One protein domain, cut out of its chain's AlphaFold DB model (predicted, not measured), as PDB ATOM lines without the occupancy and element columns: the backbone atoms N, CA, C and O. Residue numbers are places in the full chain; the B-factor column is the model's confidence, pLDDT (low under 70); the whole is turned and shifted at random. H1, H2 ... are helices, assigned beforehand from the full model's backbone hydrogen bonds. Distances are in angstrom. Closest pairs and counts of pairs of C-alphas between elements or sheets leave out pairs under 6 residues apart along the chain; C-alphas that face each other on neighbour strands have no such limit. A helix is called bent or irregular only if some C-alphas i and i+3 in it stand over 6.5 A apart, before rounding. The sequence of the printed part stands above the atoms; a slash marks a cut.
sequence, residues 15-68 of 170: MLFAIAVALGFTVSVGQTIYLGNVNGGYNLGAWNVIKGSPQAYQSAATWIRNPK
ATOM      1  N   MET A  15      41.293 -29.006  45.322       78.25
ATOM      2  CA  MET A  15      40.695 -28.081  46.292       78.25
ATOM      3  C   MET A  15      39.855 -27.009  45.596       78.25
ATOM      4  O   MET A  15      38.721 -26.770  45.995       78.25
ATOM      5  N   LEU A  16      40.371 -26.411  44.516       81.94
ATOM      6  CA  LEU A  16      39.619 -25.444  43.712       81.94
ATOM      7  C   LEU A  16      38.353 -26.069  43.116       81.94
ATOM      8  O   LEU A  16      37.297 -25.445  43.139       81.94
ATOM      9  N   PHE A  17      38.435 -27.316  42.645       83.38
ATOM     10  CA  PHE A  17      37.271 -28.046  42.154       83.38
ATOM     11  C   PHE A  17      36.238 -28.299  43.261       83.38
ATOM     12  O   PHE A  17      35.058 -28.024  43.067       83.38
ATOM     13  N   ALA A  18      36.667 -28.761  44.438       82.06
ATOM     14  CA  ALA A  18      35.770 -29.000  45.568       82.06
ATOM     15  C   ALA A  18      35.072 -27.714  46.039       82.06
ATOM     16  O   ALA A  18      33.867 -27.720  46.287       82.06
ATOM     17  N   ILE A  19      35.808 -26.598  46.097       84.50
ATOM     18  CA  ILE A  19      35.258 -25.280  46.436       84.50
ATOM     19  C   ILE A  19      34.255 -24.828  45.371       84.50
ATOM     20  O   ILE A  19      33.166 -24.380  45.718       84.50
ATOM     21  N   ALA A  20      34.574 -24.988  44.084       82.44
ATOM     22  CA  ALA A  20      33.662 -24.641  42.997       82.44
ATOM     23  C   ALA A  20      32.357 -25.452  43.059       82.44
ATOM     24  O   ALA A  20      31.277 -24.890  42.891       82.44
ATOM     25  N   VAL A  21      32.440 -26.752  43.362       84.12
ATOM     26  CA  VAL A  21      31.261 -27.614  43.544       84.12
ATOM     27  C   VAL A  21      30.438 -27.175  44.756       84.12
ATOM     28  O   VAL A  21      29.219 -27.061  44.652       84.12
ATOM     29  N   ALA A  22      31.083 -26.884  45.888       84.31
ATOM     30  CA  ALA A  22      30.398 -26.444  47.102       84.31
ATOM     31  C   ALA A  22      29.699 -25.083  46.917       84.31
ATOM     32  O   ALA A  22      28.542 -24.916  47.312       84.31
ATOM     33  N   LEU A  23      30.372 -24.128  46.267       85.94
ATOM     34  CA  LEU A  23      29.798 -22.826  45.928       85.94
ATOM     35  C   LEU A  23      28.641 -22.978  44.941       85.94
ATOM     36  O   LEU A  23      27.569 -22.430  45.181       85.94
ATOM     37  N   GLY A  24      28.816 -23.775  43.883       81.50
ATOM     38  CA  GLY A  24      27.763 -24.046  42.903       81.50
ATOM     39  C   GLY A  24      26.523 -24.681  43.535       81.50
ATOM     40  O   GLY A  24      25.404 -24.252  43.263       81.50
ATOM     41  N   PHE A  25      26.714 -25.644  44.440       81.50
ATOM     42  CA  PHE A  25      25.620 -26.266  45.185       81.50
ATOM     43  C   PHE A  25      24.875 -25.247  46.056       81.50
ATOM     44  O   PHE A  25      23.649 -25.170  46.013       81.50
ATOM     45  N   THR A  26      25.612 -24.416  46.794       83.69
ATOM     46  CA  THR A  26      25.022 -23.405  47.684       83.69
ATOM     47  C   THR A  26      24.240 -22.350  46.901       83.69
ATOM     48  O   THR A  26      23.111 -22.020  47.268       83.69
ATOM     49  N   VAL A  27      24.797 -21.865  45.787       82.88
ATOM     50  CA  VAL A  27      24.132 -20.907  44.890       82.88
ATOM     51  C   VAL A  27      22.877 -21.522  44.270       82.88
ATOM     52  O   VAL A  27      21.832 -20.876  44.253       82.88
ATOM     53  N   SER A  28      22.934 -22.782  43.832       76.44
ATOM     54  CA  SER A  28      21.784 -23.486  43.249       76.44
ATOM     55  C   SER A  28      20.626 -23.639  44.243       76.44
ATOM     56  O   SER A  28      19.473 -23.340  43.911       76.44
ATOM     57  N   VAL A  29      20.923 -24.037  45.485       78.38
ATOM     58  CA  VAL A  29      19.916 -24.150  46.550       78.38
ATOM     59  C   VAL A  29      19.333 -22.776  46.889       78.38
ATOM     60  O   VAL A  29      18.112 -22.624  46.931       78.38
ATOM     61  N   GLY A  30      20.187 -21.762  47.062       81.38
ATOM     62  CA  GLY A  30      19.758 -20.396  47.367       81.38
ATOM     63  C   GLY A  30      18.858 -19.802  46.283       81.38
ATOM     64  O   GLY A  30      17.800 -19.256  46.594       81.38
ATOM     65  N   GLN A  31      19.221 -19.972  45.009       71.75
ATOM     66  CA  GLN A  31      18.430 -19.475  43.883       71.75
ATOM     67  C   GLN A  31      17.071 -20.182  43.787       71.75
ATOM     68  O   GLN A  31      16.058 -19.531  43.535       71.75
ATOM     69  N   THR A  32      17.023 -21.493  44.048       70.56
ATOM     70  CA  THR A  32      15.767 -22.261  44.058       70.56
ATOM     71  C   THR A  32      14.813 -21.751  45.139       70.56
ATOM     72  O   THR A  32      13.625 -21.560  44.882       70.56
ATOM     73  N   ILE A  33      15.333 -21.475  46.340       75.19
ATOM     74  CA  ILE A  33      14.538 -20.938  47.450       75.19
ATOM     75  C   ILE A  33      14.085 -19.508  47.143       75.19
ATOM     76  O   ILE A  33      12.910 -19.192  47.327       75.19
ATOM     77  N   TYR A  34      14.976 -18.646  46.648       77.12
ATOM     78  CA  TYR A  34      14.644 -17.260  46.315       77.12
ATOM     79  C   TYR A  34      13.546 -17.179  45.246       77.12
ATOM     80  O   TYR A  34      12.514 -16.546  45.465       77.12
ATOM     81  N   LEU A  35      13.713 -17.898  44.132       67.88
ATOM     82  CA  LEU A  35      12.712 -17.944  43.064       67.88
ATOM     83  C   LEU A  35      11.394 -18.568  43.547       67.88
ATOM     84  O   LEU A  35      10.325 -18.120  43.139       67.88
ATOM     85  N   GLY A  36      11.454 -19.562  44.440       67.12
ATOM     86  CA  GLY A  36      10.265 -20.183  45.025       67.12
ATOM     87  C   GLY A  36       9.474 -19.252  45.945       67.12
ATOM     88  O   GLY A  36       8.251 -19.366  46.008       67.12
ATOM     89  N   ASN A  37      10.144 -18.311  46.615       68.38
ATOM     90  CA  ASN A  37       9.489 -17.305  47.452       68.38
ATOM     91  C   ASN A  37       8.928 -16.138  46.627       68.38
ATOM     92  O   ASN A  37       7.834 -15.668  46.919       68.38
ATOM     93  N   VAL A  38       9.642 -15.687  45.588       68.25
ATOM     94  CA  VAL A  38       9.236 -14.521  44.781       68.25
ATOM     95  C   VAL A  38       8.152 -14.873  43.763       68.25
ATOM     96  O   VAL A  38       7.158 -14.160  43.651       68.25
ATOM     97  N   ASN A  39       8.308 -15.983  43.041       63.47
ATOM     98  CA  ASN A  39       7.362 -16.374  41.992       63.47
ATOM     99  C   ASN A  39       6.269 -17.318  42.517       63.47
ATOM    100  O   ASN A  39       5.357 -17.673  41.778       63.47
ATOM    101  N   GLY A  40       6.348 -17.735  43.785       60.47
ATOM    102  CA  GLY A  40       5.559 -18.829  44.339       60.47
ATOM    103  C   GLY A  40       6.061 -20.180  43.821       60.47
ATOM    104  O   GLY A  40       6.282 -20.362  42.624       60.47
ATOM    105  N   GLY A  41       6.219 -21.164  44.713       57.62
ATOM    106  CA  GLY A  41       6.765 -22.485  44.362       57.62
ATOM    107  C   GLY A  41       6.039 -23.185  43.202       57.62
ATOM    108  O   GLY A  41       6.636 -23.981  42.483       57.62
ATOM    109  N   TYR A  42       4.778 -22.818  42.965       53.31
ATOM    110  CA  TYR A  42       3.953 -23.295  41.858       53.31
ATOM    111  C   TYR A  42       4.384 -22.800  40.462       53.31
ATOM    112  O   TYR A  42       4.038 -23.435  39.475       53.31
ATOM    113  N   ASN A  43       5.135 -21.698  40.352       58.78
ATOM    114  CA  ASN A  43       5.616 -21.160  39.070       58.78
ATOM    115  C   ASN A  43       7.049 -21.599  38.726       58.78
ATOM    116  O   ASN A  43       7.555 -21.255  37.663       58.78
ATOM    117  N   LEU A  44       7.712 -22.380  39.587       57.53
ATOM    118  CA  LEU A  44       9.094 -22.837  39.373       57.53
ATOM    119  C   LEU A  44       9.258 -23.878  38.250       57.53
ATOM    120  O   LEU A  44      10.354 -24.388  38.049       57.53
ATOM    121  N   GLY A  45       8.184 -24.257  37.555       54.75
ATOM    122  CA  GLY A  45       8.184 -25.262  36.479       54.75
ATOM    123  C   GLY A  45       8.539 -26.693  36.911       54.75
ATOM    124  O   GLY A  45       8.304 -27.638  36.167       54.75
ATOM    125  N   ALA A  46       9.081 -26.896  38.114       58.22
ATOM    126  CA  ALA A  46       9.536 -28.197  38.574       58.22
ATOM    127  C   ALA A  46       8.348 -29.128  38.859       58.22
ATOM    128  O   ALA A  46       7.585 -28.907  39.804       58.22
ATOM    129  N   TRP A  47       8.240 -30.222  38.093       52.47
ATOM    130  CA  TRP A  47       7.225 -31.277  38.254       52.47
ATOM    131  C   TRP A  47       6.965 -31.662  39.722       52.47
ATOM    132  O   TRP A  47       5.814 -31.788  40.150       52.47
ATOM    133  N   ASN A  48       8.036 -31.799  40.513       57.12
ATOM    134  CA  ASN A  48       7.970 -32.204  41.920       57.12
ATOM    135  C   ASN A  48       7.208 -31.202  42.807       57.12
ATOM    136  O   ASN A  48       6.550 -31.617  43.760       57.12
ATOM    137  N   VAL A  49       7.269 -29.906  42.483       53.88
ATOM    138  CA  VAL A  49       6.665 -28.823  43.278       53.88
ATOM    139  C   VAL A  49       5.250 -28.497  42.789       53.88
ATOM    140  O   VAL A  49       4.366 -28.262  43.606       53.88
ATOM    141  N   ILE A  50       5.009 -28.551  41.475       56.84
ATOM    142  CA  ILE A  50       3.725 -28.161  40.859       56.84
ATOM    143  C   ILE A  50       2.704 -29.303  40.861       56.84
ATOM    144  O   ILE A  50       1.517 -29.083  41.094       56.84
ATOM    145  N   LYS A  51       3.142 -30.531  40.558       55.38
ATOM    146  CA  LYS A  51       2.241 -31.672  40.327       55.38
ATOM    147  C   LYS A  51       2.427 -32.774  41.363       55.38
ATOM    148  O   LYS A  51       1.433 -33.257  41.891       55.38
ATOM    149  N   GLY A  52       3.665 -33.109  41.727       56.69
ATOM    150  CA  GLY A  52       3.964 -34.235  42.619       56.69
ATOM    151  C   GLY A  52       3.321 -34.145  44.011       56.69
ATOM    152  O   GLY A  52       2.639 -35.078  44.432       56.69
ATOM    153  N   SER A  53       3.502 -33.025  44.716       61.75
ATOM    154  CA  SER A  53       3.022 -32.872  46.101       61.75
ATOM    155  C   SER A  53       1.487 -32.747  46.217       61.75
ATOM    156  O   SER A  53       0.880 -33.528  46.959       61.75
ATOM    157  N   PRO A  54       0.802 -31.882  45.435       65.75
ATOM    158  CA  PRO A  54      -0.658 -31.794  45.484       65.75
ATOM    159  C   PRO A  54      -1.355 -33.062  44.972       65.75
ATOM    160  O   PRO A  54      -2.351 -33.480  45.560       65.75
ATOM    161  N   GLN A  55      -0.832 -33.716  43.922       66.56
ATOM    162  CA  GLN A  55      -1.433 -34.948  43.389       66.56
ATOM    163  C   GLN A  55      -1.317 -36.117  44.361       66.56
ATOM    164  O   GLN A  55      -2.259 -36.900  44.455       66.56
ATOM    165  N   ALA A  56      -0.204 -36.248  45.088       66.44
ATOM    166  CA  ALA A  56      -0.055 -37.301  46.087       66.44
ATOM    167  C   ALA A  56      -1.079 -37.135  47.220       66.44
ATOM    168  O   ALA A  56      -1.769 -38.095  47.572       66.44
ATOM    169  N   TYR A  57      -1.241 -35.908  47.728       72.44
ATOM    170  CA  TYR A  57      -2.223 -35.606  48.770       72.44
ATOM    171  C   TYR A  57      -3.665 -35.803  48.287       72.44
ATOM    172  O   TYR A  57      -4.458 -36.468  48.953       72.44
ATOM    173  N   GLN A  58      -4.006 -35.285  47.103       76.06
ATOM    174  CA  GLN A  58      -5.337 -35.457  46.519       76.06
ATOM    175  C   GLN A  58      -5.641 -36.930  46.234       76.06
ATOM    176  O   GLN A  58      -6.724 -37.393  46.576       76.06
ATOM    177  N   SER A  59      -4.682 -37.691  45.696       75.19
ATOM    178  CA  SER A  59      -4.849 -39.129  45.441       75.19
ATOM    179  C   SER A  59      -5.090 -39.905  46.734       75.19
ATOM    180  O   SER A  59      -6.014 -40.714  46.789       75.19
ATOM    181  N   ALA A  60      -4.326 -39.619  47.794       75.06
ATOM    182  CA  ALA A  60      -4.523 -40.234  49.104       75.06
ATOM    183  C   ALA A  60      -5.900 -39.891  49.693       75.06
ATOM    184  O   ALA A  60      -6.629 -40.783  50.128       75.06
ATOM    185  N   ALA A  61      -6.307 -38.618  49.640       80.75
ATOM    186  CA  ALA A  61      -7.627 -38.189  50.095       80.75
ATOM    187  C   ALA A  61      -8.763 -38.852  49.292       80.75
ATOM    188  O   ALA A  61      -9.780 -39.243  49.867       80.75
ATOM    189  N   THR A  62      -8.596 -39.029  47.977       81.75
ATOM    190  CA  THR A  62      -9.555 -39.748  47.127       81.75
ATOM    191  C   THR A  62      -9.626 -41.232  47.473       81.75
ATOM    192  O   THR A  62     -10.731 -41.768  47.514       81.75
ATOM    193  N   TRP A  63      -8.496 -41.894  47.747       79.94
ATOM    194  CA  TRP A  63      -8.465 -43.310  48.137       79.94
ATOM    195  C   TRP A  63      -9.094 -43.558  49.509       79.94
ATOM    196  O   TRP A  63      -9.787 -44.555  49.677       79.94
ATOM    197  N   ILE A  64      -8.922 -42.631  50.459       81.31
ATOM    198  CA  ILE A  64      -9.573 -42.694  51.777       81.31
ATOM    199  C   ILE A  64     -11.090 -42.503  51.645       81.31
ATOM    200  O   ILE A  64     -11.860 -43.210  52.287       81.31
ATOM    201  N   ARG A  65     -11.532 -41.555  50.807       83.25
ATOM    202  CA  ARG A  65     -12.963 -41.261  50.614       83.25
ATOM    203  C   ARG A  65     -13.690 -42.295  49.756       83.25
ATOM    204  O   ARG A  65     -14.894 -42.445  49.900       83.25
ATOM    205  N   ASN A  66     -12.979 -42.978  48.861       79.00
ATOM    206  CA  ASN A  66     -13.538 -43.980  47.956       79.00
ATOM    207  C   ASN A  66     -12.690 -45.258  48.008       79.00
ATOM    208  O   ASN A  66     -11.864 -45.472  47.109       79.00
ATOM    209  N   PRO A  67     -12.870 -46.108  49.036       73.25
ATOM    210  CA  PRO A  67     -12.200 -47.397  49.097       73.25
ATOM    211  C   PRO A  67     -12.673 -48.255  47.922       73.25
ATOM    212  O   PRO A  67     -13.813 -48.714  47.871       73.25
ATOM    213  N   LYS A  68     -11.799 -48.421  46.928       74.31
ATOM    214  CA  LYS A  68     -12.073 -49.268  45.769       74.31
ATOM    215  C   LYS A  68     -11.843 -50.735  46.142       74.31
ATOM    216  O   LYS A  68     -10.885 -51.019  46.865       74.31
TER     217      LYS A  68
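AT A GLANCE: This is residues 15 to 68 of the 170 residues of an uncharacterized protein of Dehalococcoidia bacterium (UniProt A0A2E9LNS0). A long helix, H1, and a second helix, H2, make the two arms of a wide, open V, with the loop of residues 39 to 46 at the bend and no packing of one helix on the other. Both arms stick out from the bend: residues 15 to 31, which belong to H1, stand free, and so do residues 52 to 68, of which 52 to 65 belong to H2. The printed part has 54 residues, with two named helices in the order H1, H2 and no named strand; the class is all helix. It is extended, with a radius of gyration of the C-alphas of 17.5 A and spans of 57 by 25 by 12 A.

IN THESE COORDINATES: H1, the longest helix, holds residues 15 to 38 and measures 34.3 A from C-alpha 15 at (40.695, -28.081, 46.292) to C-alpha 38 at (9.236, -14.521, 44.781). H2 holds residues 47 to 65 and measures 25.7 A, ending with C-alpha 65 at (-12.963, -41.261, 50.614). H2 is irregular: C-alphas 50 and 53 are 7.1 A apart.

HOW THE PARTS SIT: H1 and H2 are apart, with no C-alpha of the one within 8 A of the other. The link between them, residues 39 to 46, is short, and residues 41 to 43 in it are a helical run without a name. From N to C, x falls along both helices, while y rises along H1 and falls along H2. In H1 every O i to N i+4 pair is within hydrogen-bond range; in H2 it is 12 of 15.

THE WHOLE: The two C-alphas farthest apart, those of Leu 16 and Lys 68, are 57.0 A apart. The printed part has no cut, and no link is long. The mean pLDDT of the printed part is 71.6, and residues 35 to 56 are under 70.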